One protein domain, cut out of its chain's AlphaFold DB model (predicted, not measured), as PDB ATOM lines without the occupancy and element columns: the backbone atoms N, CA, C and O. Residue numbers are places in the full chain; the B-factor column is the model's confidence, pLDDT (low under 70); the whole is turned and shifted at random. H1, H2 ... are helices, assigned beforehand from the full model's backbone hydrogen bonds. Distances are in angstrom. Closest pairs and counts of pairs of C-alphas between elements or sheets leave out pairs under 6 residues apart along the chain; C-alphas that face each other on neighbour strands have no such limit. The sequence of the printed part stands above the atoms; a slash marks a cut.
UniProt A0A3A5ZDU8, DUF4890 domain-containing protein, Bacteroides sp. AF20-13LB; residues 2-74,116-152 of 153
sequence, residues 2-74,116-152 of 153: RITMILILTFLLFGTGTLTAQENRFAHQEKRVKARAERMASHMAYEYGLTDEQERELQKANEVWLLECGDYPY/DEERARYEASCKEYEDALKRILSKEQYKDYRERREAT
ATOM      1  N   ARG A   2     122.890  97.301 168.276       54.78
ATOM      2  CA  ARG A   2     123.422  98.414 167.452       54.78
ATOM      3  C   ARG A   2     122.538  99.674 167.444       54.78
ATOM      4  O   ARG A   2     123.052 100.773 167.577       54.78
ATOM      5  N   ILE A   3     121.213  99.516 167.369       59.47
ATOM      6  CA  ILE A   3     120.256 100.643 167.318       59.47
ATOM      7  C   ILE A   3     120.158 101.369 168.673       59.47
ATOM      8  O   ILE A   3     120.098 102.592 168.725       59.47
ATOM      9  N   THR A   4     120.229 100.625 169.781       59.38
ATOM     10  CA  THR A   4     120.204 101.180 171.142       59.38
ATOM     11  C   THR A   4     121.455 102.001 171.465       59.38
ATOM     12  O   THR A   4     121.337 103.033 172.113       59.38
ATOM     13  N   MET A   5     122.640 101.610 170.971       57.28
ATOM     14  CA  MET A   5     123.853 102.425 171.138       57.28
ATOM     15  C   MET A   5     123.806 103.726 170.333       57.28
ATOM     16  O   MET A   5     124.251 104.752 170.835       57.28
ATOM     17  N   ILE A   6     123.234 103.708 169.123       61.00
ATOM     18  CA  ILE A   6     123.103 104.913 168.287       61.00
ATOM     19  C   ILE A   6     122.163 105.928 168.949       61.00
ATOM     20  O   ILE A   6     122.504 107.105 169.022       61.00
ATOM     21  N   LEU A   7     121.036 105.477 169.512       58.84
ATOM     22  CA  LEU A   7     120.086 106.355 170.204       58.84
ATOM     23  C   LEU A   7     120.689 107.019 171.457       58.84
ATOM     24  O   LEU A   7     120.484 108.215 171.671       58.84
ATOM     25  N   ILE A   8     121.487 106.289 172.245       60.56
ATOM     26  CA  ILE A   8     122.180 106.838 173.426       60.56
ATOM     27  C   ILE A   8     123.251 107.860 173.012       60.56
ATOM     28  O   ILE A   8     123.355 108.922 173.625       60.56
ATOM     29  N   LEU A   9     124.007 107.585 171.940       57.34
ATOM     30  CA  LEU A   9     125.029 108.506 171.429       57.34
ATOM     31  C   LEU A   9     124.409 109.812 170.911       57.34
ATOM     32  O   LEU A   9     124.945 110.891 171.154       57.34
ATOM     33  N   THR A  10     123.254 109.727 170.242       57.69
ATOM     34  CA  THR A  10     122.521 110.919 169.804       57.69
ATOM     35  C   THR A  10     122.002 111.731 170.989       57.69
ATOM     36  O   THR A  10     122.174 112.944 171.001       57.69
ATOM     37  N   PHE A  11     121.462 111.094 172.036       56.81
ATOM     38  CA  PHE A  11     120.952 111.805 173.218       56.81
ATOM     39  C   PHE A  11     122.056 112.556 173.988       56.81
ATOM     40  O   PHE A  11     121.838 113.679 174.439       56.81
ATOM     41  N   LEU A  12     123.260 111.977 174.077       57.91
ATOM     42  CA  LEU A  12     124.431 112.620 174.691       57.91
ATOM     43  C   LEU A  12     124.928 113.838 173.895       57.91
ATOM     44  O   LEU A  12     125.325 114.832 174.495       57.91
ATOM     45  N   LEU A  13     124.872 113.795 172.560       55.78
ATOM     46  CA  LEU A  13     125.313 114.901 171.699       55.78
ATOM     47  C   LEU A  13     124.322 116.077 171.662       55.78
ATOM     48  O   LEU A  13     124.744 117.214 171.472       55.78
ATOM     49  N   PHE A  14     123.024 115.839 171.877       51.88
ATOM     50  CA  PHE A  14     122.027 116.918 171.961       51.88
ATOM     51  C   PHE A  14     121.967 117.594 173.345       51.88
ATOM     52  O   PHE A  14     121.523 118.737 173.438       51.88
ATOM     53  N   GLY A  15     122.443 116.939 174.411       50.44
ATOM     54  CA  GLY A  15     122.458 117.495 175.774       50.44
ATOM     55  C   GLY A  15     123.589 118.494 176.066       50.44
ATOM     56  O   GLY A  15     123.501 119.258 177.023       50.44
ATOM     57  N   THR A  16     124.648 118.531 175.253       50.28
ATOM     58  CA  THR A  16     125.832 119.385 175.489       50.28
ATOM     59  C   THR A  16     125.678 120.817 174.962       50.28
ATOM     60  O   THR A  16     126.324 121.740 175.461       50.28
ATOM     61  N   GLY A  17     124.795 121.043 173.984       50.22
ATOM     62  CA  GLY A  17     124.569 122.371 173.398       50.22
ATOM     63  C   GLY A  17     123.810 123.344 174.309       50.22
ATOM     64  O   GLY A  17     123.999 124.555 174.217       50.22
ATOM     65  N   THR A  18     122.964 122.843 175.213       52.09
ATOM     66  CA  THR A  18     122.186 123.683 176.142       52.09
ATOM     67  C   THR A  18     122.996 124.096 177.368       52.09
ATOM     68  O   THR A  18     122.884 125.241 177.805       52.09
ATOM     69  N   LEU A  19     123.862 123.212 177.874       53.25
ATOM     70  CA  LEU A  19     124.745 123.487 179.014       53.25
ATOM     71  C   LEU A  19     125.748 124.606 178.700       53.25
ATOM     72  O   LEU A  19     125.846 125.576 179.446       53.25
ATOM     73  N   THR A  20     126.406 124.536 177.540       55.94
ATOM     74  CA  THR A  20     127.369 125.562 177.099       55.94
ATOM     75  C   THR A  20     126.707 126.920 176.826       55.94
ATOM     76  O   THR A  20     127.301 127.973 177.061       55.94
ATOM     77  N   ALA A  21     125.454 126.939 176.363       54.75
ATOM     78  CA  ALA A  21     124.697 128.174 176.160       54.75
ATOM     79  C   ALA A  21     124.226 128.812 177.481       54.75
ATOM     80  O   ALA A  21     124.145 130.039 177.573       54.75
ATOM     81  N   GLN A  22     123.917 128.002 178.494       54.44
ATOM     82  CA  GLN A  22     123.533 128.461 179.828       54.44
ATOM     83  C   GLN A  22     124.741 129.040 180.577       54.44
ATOM     84  O   GLN A  22     124.672 130.170 181.056       54.44
ATOM     85  N   GLU A  23     125.869 128.334 180.580       59.81
ATOM     86  CA  GLU A  23     127.121 128.762 181.219       59.81
ATOM     87  C   GLU A  23     127.631 130.105 180.664       59.81
ATOM     88  O   GLU A  23     127.966 131.016 181.419       59.81
ATOM     89  N   ASN A  24     127.562 130.298 179.342       62.91
ATOM     90  CA  ASN A  24     127.924 131.570 178.706       62.91
ATOM     91  C   ASN A  24     127.014 132.742 179.115       62.91
ATOM     92  O   ASN A  24     127.474 133.883 179.196       62.91
ATOM     93  N   ARG A  25     125.723 132.490 179.374       58.72
ATOM     94  CA  ARG A  25     124.788 133.526 179.846       58.72
ATOM     95  C   ARG A  25     125.075 133.917 181.290       58.72
ATOM     96  O   ARG A  25     125.106 135.113 181.570       58.72
ATOM     97  N   PHE A  26     125.342 132.940 182.156       63.66
ATOM     98  CA  PHE A  26     125.745 133.188 183.542       63.66
ATOM     99  C   PHE A  26     127.056 133.976 183.613       63.66
ATOM    100  O   PHE A  26     127.099 135.025 184.251       63.66
ATOM    101  N   ALA A  27     128.080 133.574 182.856       70.44
ATOM    102  CA  ALA A  27     129.352 134.298 182.803       70.44
ATOM    103  C   ALA A  27     129.200 135.736 182.266       70.44
ATOM    104  O   ALA A  27     129.897 136.657 182.696       70.44
ATOM    105  N   HIS A  28     128.288 135.963 181.313       72.31
ATOM    106  CA  HIS A  28     127.984 137.310 180.829       72.31
ATOM    107  C   HIS A  28     127.242 138.153 181.879       72.31
ATOM    108  O   HIS A  28     127.524 139.344 182.023       72.31
ATOM    109  N   GLN A  29     126.312 137.545 182.618       71.75
ATOM    110  CA  GLN A  29     125.586 138.193 183.707       71.75
ATOM    111  C   GLN A  29     126.526 138.595 184.845       71.75
ATOM    112  O   GLN A  29     126.501 139.754 185.248       71.75
ATOM    113  N   GLU A  30     127.401 137.699 185.291       78.19
ATOM    114  CA  GLU A  30     128.389 137.967 186.341       78.19
ATOM    115  C   GLU A  30     129.303 139.142 185.963       78.19
ATOM    116  O   GLU A  30     129.453 140.099 186.721       78.19
ATOM    117  N   LYS A  31     129.819 139.156 184.724       84.06
ATOM    118  CA  LYS A  31     130.615 140.285 184.210       84.06
ATOM    119  C   LYS A  31     129.846 141.607 184.232       84.06
ATOM    120  O   LYS A  31     130.419 142.641 184.574       84.06
ATOM    121  N   ARG A  32     128.560 141.596 183.859       84.38
ATOM    122  CA  ARG A  32     127.705 142.795 183.898       84.38
ATOM    123  C   ARG A  32     127.471 143.277 185.327       84.38
ATOM    124  O   ARG A  32     127.559 144.482 185.559       84.38
ATOM    125  N   VAL A  33     127.185 142.357 186.249       86.31
ATOM    126  CA  VAL A  33     126.968 142.659 187.669       86.31
ATOM    127  C   VAL A  33     128.224 143.274 188.267       86.31
ATOM    128  O   VAL A  33     128.154 144.375 188.802       86.31
ATOM    129  N   LYS A  34     129.383 142.646 188.065       89.94
ATOM    130  CA  LYS A  34     130.662 143.150 188.566       89.94
ATOM    131  C   LYS A  34     130.980 144.557 188.059       89.94
ATOM    132  O   LYS A  34     131.305 145.437 188.848       89.94
ATOM    133  N   ALA A  35     130.810 144.798 186.757       88.06
ATOM    134  CA  ALA A  35     131.036 146.122 186.179       88.06
ATOM    135  C   ALA A  35     130.047 147.176 186.712       88.06
ATOM    136  O   ALA A  35     130.388 148.354 186.806       88.06
ATOM    137  N   ARG A  36     128.800 146.793 187.024       88.12
ATOM    138  CA  ARG A  36     127.818 147.700 187.640       88.12
ATOM    139  C   ARG A  36     128.169 147.986 189.099       88.12
ATOM    140  O   ARG A  36     128.156 149.152 189.482       88.12
ATOM    141  N   ALA A  37     128.510 146.954 189.863       91.94
ATOM    142  CA  ALA A  37     128.932 147.055 191.254       91.94
ATOM    143  C   ALA A  37     130.144 147.983 191.415       91.94
ATOM    144  O   ALA A  37     130.149 148.828 192.308       91.94
ATOM    145  N   GLU A  38     131.113 147.867 190.502       94.56
ATOM    146  CA  GLU A  38     132.277 148.751 190.406       94.56
ATOM    147  C   GLU A  38     131.859 150.202 190.164       94.56
ATOM    148  O   GLU A  38     132.178 151.062 190.970       94.56
ATOM    149  N   ARG A  39     131.043 150.481 189.134       93.06
ATOM    150  CA  ARG A  39     130.571 151.855 188.865       93.06
ATOM    151  C   ARG A  39     129.815 152.472 190.041       93.06
ATOM    152  O   ARG A  39     129.978 153.658 190.299       93.06
ATOM    153  N   MET A  40     128.980 151.687 190.727       92.06
ATOM    154  CA  MET A  40     128.273 152.138 191.929       92.06
ATOM    155  C   MET A  40     129.258 152.500 193.046       92.06
ATOM    156  O   MET A  40     129.126 153.562 193.650       92.06
ATOM    157  N   ALA A  41     130.255 151.645 193.287       94.88
ATOM    158  CA  ALA A  41     131.262 151.872 194.314       94.88
ATOM    159  C   ALA A  41     132.140 153.084 193.986       94.88
ATOM    160  O   ALA A  41     132.271 153.960 194.832       94.88
ATOM    161  N   SER A  42     132.641 153.200 192.754       94.31
ATOM    162  CA  SER A  42     133.476 154.329 192.330       94.31
ATOM    163  C   SER A  42     132.722 155.657 192.331       94.31
ATOM    164  O   SER A  42     133.296 156.687 192.676       94.31
ATOM    165  N   HIS A  43     131.426 155.658 191.995       93.44
ATOM    166  CA  HIS A  43     130.598 156.860 192.121       93.44
ATOM    167  C   HIS A  43     130.498 157.311 193.580       93.44
ATOM    168  O   HIS A  43     130.725 158.480 193.879       93.44
ATOM    169  N   MET A  44     130.208 156.384 194.499       92.56
ATOM    170  CA  MET A  44     130.172 156.695 195.929       92.56
ATOM    171  C   MET A  44     131.556 157.077 196.469       92.56
ATOM    172  O   MET A  44     131.651 157.978 197.297       92.56
ATOM    173  N   ALA A  45     132.627 156.447 195.984       95.38
ATOM    174  CA  ALA A  45     133.999 156.786 196.346       95.38
ATOM    175  C   ALA A  45     134.337 158.230 195.993       95.38
ATOM    176  O   ALA A  45     134.825 158.973 196.845       95.38
ATOM    177  N   TYR A  46     133.994 158.642 194.773       93.94
ATOM    178  CA  TYR A  46     134.146 160.016 194.316       93.94
ATOM    179  C   TYR A  46     133.272 160.999 195.108       93.94
ATOM    180  O   TYR A  46     133.747 162.059 195.507       93.94
ATOM    181  N   GLU A  47     132.003 160.659 195.342       92.94
ATOM    182  CA  GLU A  47     131.037 161.577 195.950       92.94
ATOM    183  C   GLU A  47     131.265 161.788 197.455       92.94
ATOM    184  O   GLU A  47     131.173 162.919 197.933       92.94
ATOM    185  N   TYR A  48     131.607 160.723 198.184       93.31
ATOM    186  CA  TYR A  48     131.723 160.723 199.649       93.31
ATOM    187  C   TYR A  48     133.172 160.619 200.149       93.31
ATOM    188  O   TYR A  48     133.407 160.462 201.351       93.31
ATOM    189  N   GLY A  49     134.152 160.684 199.240       94.31
ATOM    190  CA  GLY A  49     135.576 160.606 199.570       94.31
ATOM    191  C   GLY A  49     135.935 159.304 200.285       94.31
ATOM    192  O   GLY A  49     136.537 159.335 201.360       94.31
ATOM    193  N   LEU A  50     135.506 158.166 199.734       96.88
ATOM    194  CA  LEU A  50     135.812 156.860 200.319       96.88
ATOM    195  C   LEU A  50     137.292 156.521 200.129       96.88
ATOM    196  O   LEU A  50     137.917 156.909 199.145       96.88
ATOM    197  N   THR A  51     137.849 155.772 201.073       97.88
ATOM    198  CA  THR A  51     139.176 155.167 200.907       97.88
ATOM    199  C   THR A  51     139.118 153.998 199.923       97.88
ATOM    200  O   THR A  51     138.072 153.364 199.782       97.88
ATOM    201  N   ASP A  52     140.254 153.638 199.322       97.69
ATOM    202  CA  ASP A  52     140.359 152.475 198.424       97.69
ATOM    203  C   ASP A  52     139.843 151.175 199.076       97.69
ATOM    204  O   ASP A  52     139.264 150.312 198.414       97.69
ATOM    205  N   GLU A  53     140.027 151.027 200.394       97.75
ATOM    206  CA  GLU A  53     139.505 149.879 201.139       97.75
ATOM    207  C   GLU A  53     137.976 149.903 201.202       97.75
ATOM    208  O   GLU A  53     137.333 148.902 200.891       97.75
ATOM    209  N   GLN A  54     137.393 151.055 201.537       97.31
ATOM    210  CA  GLN A  54     135.942 151.225 201.588       97.31
ATOM    211  C   GLN A  54     135.303 151.033 200.212       97.31
ATOM    212  O   GLN A  54     134.281 150.362 200.111       97.31
ATOM    213  N   GLU A  55     135.909 151.566 199.146       97.94
ATOM    214  CA  GLU A  55     135.444 151.357 197.771       97.94
ATOM    215  C   GLU A  55     135.450 149.866 197.410       97.94
ATOM    216  O   GLU A  55     134.465 149.344 196.880       97.94
ATOM    217  N   ARG A  56     136.518 149.144 197.764       97.56
ATOM    218  CA  ARG A  56     136.629 147.702 197.519       97.56
ATOM    219  C   ARG A  56     135.598 146.889 198.300       97.56
ATOM    220  O   ARG A  56     135.042 145.928 197.765       97.56
ATOM    221  N   GLU A  57     135.360 147.216 199.567       97.75
ATOM    222  CA  GLU A  57     134.325 146.554 200.370       97.75
ATOM    223  C   GLU A  57     132.921 146.872 199.849       97.75
ATOM    224  O   GLU A  57     132.083 145.969 199.747       97.75
ATOM    225  N   LEU A  58     132.687 148.119 199.441       97.38
ATOM    226  CA  LEU A  58     131.432 148.565 198.851       97.38
ATOM    227  C   LEU A  58     131.161 147.866 197.522       97.38
ATOM    228  O   LEU A  58     130.046 147.409 197.295       97.38
ATOM    229  N   GLN A  59     132.175 147.693 196.672       96.94
ATOM    230  CA  GLN A  59     132.047 146.932 195.430       96.94
ATOM    231  C   GLN A  59     131.563 145.502 195.701       96.94
ATOM    232  O   GLN A  59     130.659 145.029 195.016       96.94
ATOM    233  N   LYS A  60     132.114 144.822 196.716       96.44
ATOM    234  CA  LYS A  60     131.679 143.465 197.092       96.44
ATOM    235  C   LYS A  60     130.242 143.452 197.613       96.44
ATOM    236  O   LYS A  60     129.471 142.578 197.232       96.44
ATOM    237  N   ALA A  61     129.876 144.417 198.459       95.19
ATOM    238  CA  ALA A  61     128.508 144.547 198.961       95.19
ATOM    239  C   ALA A  61     127.509 144.801 197.816       95.19
ATOM    240  O   ALA A  61     126.459 144.165 197.763       95.19
ATOM    241  N   ASN A  62     127.873 145.664 196.861       93.88
ATOM    242  CA  ASN A  62     127.089 145.932 195.658       93.88
ATOM    243  C   ASN A  62     126.935 144.671 194.805       93.88
ATOM    244  O   ASN A  62     125.844 144.389 194.332       93.88
ATOM    245  N   GLU A  63     128.009 143.910 194.598       92.06
ATOM    246  CA  GLU A  63     127.974 142.679 193.808       92.06
ATOM    247  C   GLU A  63     127.013 141.648 194.408       92.06
ATOM    248  O   GLU A  63     126.166 141.126 193.686       92.06
ATOM    249  N   VAL A  64     127.078 141.412 195.724       91.62
ATOM    250  CA  VAL A  64     126.163 140.494 196.426       91.62
ATOM    251  C   VAL A  64     124.715 140.962 196.299       91.62
ATOM    252  O   VAL A  64     123.862 140.195 195.857       91.62
ATOM    253  N   TRP A  65     124.447 142.233 196.607       88.44
ATOM    254  CA  TRP A  65     123.097 142.792 196.526       88.44
ATOM    255  C   TRP A  65     122.529 142.724 195.101       88.44
ATOM    256  O   TRP A  65     121.371 142.365 194.906       88.44
ATOM    257  N   LEU A  66     123.353 142.977 194.080       86.19
ATOM    258  CA  LEU A  66     122.960 142.876 192.672       86.19
ATOM    259  C   LEU A  66     122.778 141.437 192.179       86.19
ATOM    260  O   LEU A  66     122.014 141.221 191.240       86.19
ATOM    261  N   LEU A  67     123.472 140.455 192.753       83.38
ATOM    262  CA  LEU A  67     123.227 139.043 192.450       83.38
ATOM    263  C   LEU A  67     121.903 138.567 193.055       83.38
ATOM    264  O   LEU A  67     121.213 137.767 192.427       83.38
ATOM    265  N   GLU A  68     121.550 139.069 194.239       80.94
ATOM    266  CA  GLU A  68     120.341 138.671 194.960       80.94
ATOM    267  C   GLU A  68     119.084 139.399 194.465       80.94
ATOM    268  O   GLU A  68     118.074 138.768 194.161       80.94
ATOM    269  N   CYS A  69     119.156 140.722 194.322       73.81
ATOM    270  CA  CYS A  69     118.043 141.554 193.863       73.81
ATOM    271  C   CYS A  69     118.014 141.729 192.338       73.81
ATOM    272  O   CYS A  69     116.976 142.057 191.763       73.81
ATOM    273  N   GLY A  70     119.128 141.504 191.642       68.56
ATOM    274  CA  GLY A  70     119.222 141.727 190.202       68.56
ATOM    275  C   GLY A  70     119.306 143.208 189.818       68.56
ATOM    276  O   GLY A  70     119.732 144.078 190.574       68.56
ATOM    277  N   ASP A  71     118.875 143.507 188.591       58.62
ATOM    278  CA  ASP A  71     118.768 144.873 188.057       58.62
ATOM    279  C   ASP A  71     117.457 145.569 188.500       58.62
ATOM    280  O   ASP A  71     117.020 146.525 187.865       58.62
ATOM    281  N   TYR A  72     116.805 145.092 189.572       53.97
ATOM    282  CA  TYR A  72     115.570 145.683 190.103       53.97
ATOM    283  C   TYR A  72     115.842 147.129 190.532       53.97
ATOM    284  O   TYR A  72     116.729 147.344 191.362       53.97
ATOM    285  N   PRO A  73     115.176 148.131 189.917       45.59
ATOM    286  CA  PRO A  73     113.765 148.137 189.489       45.59
ATOM    287  C   PRO A  73     113.455 147.796 188.014       45.59
ATOM    288  O   PRO A  73     112.300 147.876 187.594       45.59
ATOM    289  N   TYR A  74     114.436 147.422 187.191       44.66
ATOM    290  CA  TYR A  74     114.248 147.208 185.754       44.66
ATOM    291  C   TYR A  74     114.509 145.748 185.360       44.66
ATOM    292  O   TYR A  74     115.641 145.295 185.270       44.66
ATOM    293  N   ASP A 116     103.982 138.676 197.919       77.00
ATOM    294  CA  ASP A 116     104.365 139.101 199.273       77.00
ATOM    295  C   ASP A 116     105.697 138.467 199.712       77.00
ATOM    296  O   ASP A 116     106.496 139.101 200.395       77.00
ATOM    297  N   GLU A 117     105.980 137.242 199.257       77.75
ATOM    298  CA  GLU A 117     107.248 136.555 199.514       77.75
ATOM    299  C   GLU A 117     108.431 137.211 198.783       77.75
ATOM    300  O   GLU A 117     109.476 137.439 199.390       77.75
ATOM    301  N   GLU A 118     108.292 137.543 197.496       74.50
ATOM    302  CA  GLU A 118     109.340 138.240 196.732       74.50
ATOM    303  C   GLU A 118     109.596 139.645 197.281       74.50
ATOM    304  O   GLU A 118     110.748 140.067 197.392       74.50
ATOM    305  N   ARG A 119     108.530 140.341 197.687       74.50
ATOM    306  CA  ARG A 119     108.612 141.650 198.338       74.50
ATOM    307  C   ARG A 119     109.367 141.562 199.660       74.50
ATOM    308  O   ARG A 119     110.308 142.320 199.863       74.50
ATOM    309  N   ALA A 120     109.017 140.599 200.512       82.44
ATOM    310  CA  ALA A 120     109.698 140.386 201.785       82.44
ATOM    311  C   ALA A 120     111.185 140.043 201.600       82.44
ATOM    312  O   ALA A 120     112.028 140.535 202.349       82.44
ATOM    313  N   ARG A 121     111.530 139.238 200.583       80.19
ATOM    314  CA  ARG A 121     112.931 138.943 200.238       80.19
ATOM    315  C   ARG A 121     113.679 140.199 199.799       80.19
ATOM    316  O   ARG A 121     114.766 140.455 200.300       80.19
ATOM    317  N   TYR A 122     113.084 141.005 198.923       80.50
ATOM    318  CA  TYR A 122     113.687 142.259 198.469       80.50
ATOM    319  C   TYR A 122     113.905 143.250 199.621       80.50
ATOM    320  O   TYR A 122     114.985 143.828 199.745       80.50
ATOM    321  N   GLU A 123     112.908 143.425 200.490       83.69
ATOM    322  CA  GLU A 123     113.013 144.281 201.676       83.69
ATOM    323  C   GLU A 123     114.115 143.795 202.628       83.69
ATOM    324  O   GLU A 123     114.885 144.609 203.145       83.69
ATOM    325  N   ALA A 124     114.241 142.478 202.815       88.06
ATOM    326  CA  ALA A 124     115.317 141.886 203.604       88.06
ATOM    327  C   ALA A 124     116.697 142.183 202.994       88.06
ATOM    328  O   ALA A 124     117.560 142.712 203.693       88.06
ATOM    329  N   SER A 125     116.886 141.955 201.692       85.56
ATOM    330  CA  SER A 125     118.149 142.261 201.005       85.56
ATOM    331  C   SER A 125     118.479 143.757 201.015       85.56
ATOM    332  O   SER A 125     119.642 144.133 201.157       85.56
ATOM    333  N   CYS A 126     117.476 144.637 200.911       85.06
ATOM    334  CA  CYS A 126     117.674 146.083 201.058       85.06
ATOM    335  C   CYS A 126     118.182 146.443 202.455       85.06
ATOM    336  O   CYS A 126     119.105 147.248 202.585       85.06
ATOM    337  N   LYS A 127     117.611 145.826 203.493       90.75
ATOM    338  CA  LYS A 127     118.039 146.034 204.877       90.75
ATOM    339  C   LYS A 127     119.465 145.534 205.110       90.75
ATOM    340  O   LYS A 127     120.264 146.246 205.709       90.75
ATOM    341  N   GLU A 128     119.805 144.352 204.604       92.50
ATOM    342  CA  GLU A 128     121.164 143.809 204.708       92.50
ATOM    343  C   GLU A 128     122.192 144.688 203.988       92.50
ATOM    344  O   GLU A 128     123.280 144.940 204.512       92.50
ATOM    345  N   TYR A 129     121.836 145.207 202.812       92.69
ATOM    346  CA  TYR A 129     122.677 146.146 202.081       92.69
ATOM    347  C   TYR A 129     122.840 147.474 202.833       92.69
ATOM    348  O   TYR A 129     123.953 147.989 202.933       92.69
ATOM    349  N   GLU A 130     121.776 148.002 203.445       93.06
ATOM    350  CA  GLU A 130     121.858 149.194 204.296       93.06
ATOM    351  C   GLU A 130     122.775 148.974 205.512       93.06
ATOM    352  O   GLU A 130     123.596 149.833 205.848       93.06
ATOM    353  N   ASP A 131     122.692 147.809 206.151       96.06
ATOM    354  CA  ASP A 131     123.572 147.450 207.264       96.06
ATOM    355  C   ASP A 131     125.034 147.292 206.805       96.06
ATOM    356  O   ASP A 131     125.962 147.693 207.518       96.06
ATOM    357  N   ALA A 132     125.266 146.788 205.587       95.94
ATOM    358  CA  ALA A 132     126.592 146.774 204.977       95.94
ATOM    359  C   ALA A 132     127.128 148.197 204.743       95.94
ATOM    360  O   ALA A 132     128.280 148.466 205.092       95.94
ATOM    361  N   LEU A 133     126.303 149.122 204.240       95.44
ATOM    362  CA  LEU A 133     126.685 150.528 204.064       95.44
ATOM    363  C   LEU A 133     127.101 151.172 205.390       95.44
ATOM    364  O   LEU A 133     128.154 151.800 205.450       95.44
ATOM    365  N   LYS A 134     126.335 150.969 206.470       96.12
ATOM    366  CA  LYS A 134     126.661 151.502 207.812       96.12
ATOM    367  C   LYS A 134     127.982 150.974 208.374       96.12
ATOM    368  O   LYS A 134     128.585 151.630 209.217       96.12
ATOM    369  N   ARG A 135     128.400 149.775 207.960       97.00
ATOM    370  CA  ARG A 135     129.662 149.154 208.383       97.00
ATOM    371  C   ARG A 135     130.857 149.653 207.572       97.00
ATOM    372  O   ARG A 135     131.935 149.791 208.138       97.00
ATOM    373  N   ILE A 136     130.669 149.872 206.273       97.38
ATOM    374  CA  ILE A 136     131.734 150.285 205.345       97.38
ATOM    375  C   ILE A 136     131.988 151.793 205.452       97.38
ATOM    376  O   ILE A 136     133.133 152.245 205.461       97.38
ATOM    377  N   LEU A 137     130.925 152.587 205.538       96.06
ATOM    378  CA  LEU A 137     131.003 154.042 205.600       96.06
ATOM    379  C   LEU A 137     131.289 154.524 207.027       96.06
ATOM    380  O   LEU A 137     130.833 153.932 208.006       96.06
ATOM    381  N   SER A 138     131.999 155.649 207.153       96.50
ATOM    382  CA  SER A 138     132.053 156.368 208.427       96.50
ATOM    383  C   SER A 138     130.666 156.916 208.787       96.50
ATOM    384  O   SER A 138     129.779 157.032 207.939       96.50
ATOM    385  N   LYS A 139     130.468 157.305 210.052       95.88
ATOM    386  CA  LYS A 139     129.191 157.889 210.496       95.88
ATOM    387  C   LYS A 139     128.847 159.160 209.718       95.88
ATOM    388  O   LYS A 139     127.689 159.372 209.372       95.88
ATOM    389  N   GLU A 140     129.849 159.984 209.443       95.12
ATOM    390  CA  GLU A 140     129.734 161.238 208.701       95.12
ATOM    391  C   GLU A 140     129.424 160.975 207.224       95.12
ATOM    392  O   GLU A 140     128.508 161.588 206.683       95.12
ATOM    393  N   GLN A 141     130.117 160.013 206.602       95.25
ATOM    394  CA  GLN A 141     129.875 159.610 205.211       95.25
ATOM    395  C   GLN A 141     128.472 159.018 205.030       95.25
ATOM    396  O   GLN A 141     127.762 159.375 204.095       95.25
ATOM    397  N   TYR A 142     128.041 158.146 205.947       95.94
ATOM    398  CA  TYR A 142     126.699 157.563 205.908       95.94
ATOM    399  C   TYR A 142     125.610 158.624 206.095       95.94
ATOM    400  O   TYR A 142     124.567 158.570 205.444       95.94
ATOM    401  N   LYS A 143     125.852 159.599 206.978       95.12
ATOM    402  CA  LYS A 143     124.929 160.711 207.198       95.12
ATOM    403  C   LYS A 143     124.773 161.568 205.936       95.12
ATOM    404  O   LYS A 143     123.639 161.791 205.530       95.12
ATOM    405  N   ASP A 144     125.874 161.985 205.304       93.75
ATOM    406  CA  ASP A 144     125.830 162.762 204.050       93.75
ATOM    407  C   ASP A 144     125.124 161.975 202.932       93.75
ATOM    408  O   ASP A 144     124.240 162.501 202.257       93.75
ATOM    409  N   TYR A 145     125.417 160.674 202.808       91.00
ATOM    410  CA  TYR A 145     124.715 159.783 201.880       91.00
ATOM    411  C   TYR A 145     123.193 159.790 202.093       91.00
ATOM    412  O   TYR A 145     122.433 159.917 201.130       91.00
ATOM    413  N   ARG A 146     122.730 159.680 203.344       89.50
ATOM    414  CA  ARG A 146     121.296 159.691 203.678       89.50
ATOM    415  C   ARG A 146     120.635 161.035 203.388       89.50
ATOM    416  O   ARG A 146     119.576 161.049 202.772       89.50
ATOM    417  N   GLU A 147     121.263 162.137 203.783       89.44
ATOM    418  CA  GLU A 147     120.715 163.484 203.576       89.44
ATOM    419  C   GLU A 147     120.567 163.811 202.081       89.44
ATOM    420  O   GLU A 147     119.558 164.380 201.662       89.44
ATOM    421  N   ARG A 148     121.522 163.395 201.241       83.00
ATOM    422  CA  ARG A 148     121.446 163.593 199.781       83.00
ATOM    423  C   ARG A 148     120.432 162.690 199.096       83.00
ATOM    424  O   ARG A 148     119.743 163.135 198.177       83.00
ATOM    425  N   ARG A 149     120.332 161.435 199.539       77.81
ATOM    426  CA  ARG A 149     119.288 160.501 199.096       77.81
ATOM    427  C   ARG A 149     117.900 161.086 199.345       77.81
ATOM    428  O   ARG A 149     117.105 161.153 198.422       77.81
ATOM    429  N   GLU A 150     117.653 161.589 200.549       72.06
ATOM    430  CA  GLU A 150     116.370 162.202 200.920       72.06
ATOM    431  C   GLU A 150     116.098 163.522 200.179       72.06
ATOM    432  O   GLU A 150     114.947 163.875 199.969       72.06
ATOM    433  N   ALA A 151     117.134 164.246 199.747       65.56
ATOM    434  CA  ALA A 151     116.981 165.462 198.942       65.56
ATOM    435  C   ALA A 151     116.687 165.200 197.451       65.56
ATOM    436  O   ALA A 151     116.356 166.138 196.723       65.56
ATOM    437  N   THR A 152     116.870 163.962 196.979       55.56
ATOM    438  CA  THR A 152     116.661 163.559 195.577       55.56
ATOM    439  C   THR A 152     115.422 162.683 195.365       55.56
ATOM    440  O   THR A 152     115.038 162.477 194.212       55.56
TER     441      THR A 152
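AT A GLANCE: This is residues 2 to 74 and 116 to 152 of the 153 residues of the protein "DUF4890 domain-containing protein" of Bacteroides sp. AF20-13LB (UniProt A0A3A5ZDU8). One very long helix, H1, sticks out as an arm with residues 2 to 28; round its other end is a small head, where H2 folds back across H1, H3 packs side by side with H2, and H4 is at Tyr 48. The printed part has 110 residues with four named helices, H1 to H4 in order, and no named strand: all helix. It is extended, radius of gyration of the C-alphas 21.2 A, spanning 75 by 36 by 22 A.

IN THESE COORDINATES: Find C-alpha 2 at (123.422, 98.414, 167.452), where H1, residues 2 to 48, begins; it runs 70.6 A to its last residue, with C-alpha 48 at (131.723, 160.723, 199.649). H2 is residues 52 to 69, H3 116 to 136, 30.2 A, and H4 139 to 152.

HOW THE PARTS SIT: Look at residues 33 to 45 of H1, which alone touch H2, opposite ways at a steep tilt of 46 degrees; the closest C-alphas, Ala 37 and Asn 62, are 4.9 A apart. H2 touches H3, opposite ways at a shallow tilt of 4 degrees; closest C-alphas, Gln 54 and Ile 136, 5.7 A. H1 and H4 only just touch, with 3 pairs of C-alphas within 8 A, the closest Tyr 48 and Gln 141. Every O i to N i+4 pair is within hydrogen-bond range in H2, H3 and H4, and 38 of 43 in H1.

THE WHOLE: Residues 75 to 115 are not printed; C-alphas 74 and 116 are 18.6 A apart. Confidence is under 70 in residues 2 to 26, 70 to 74 and 151 to 152.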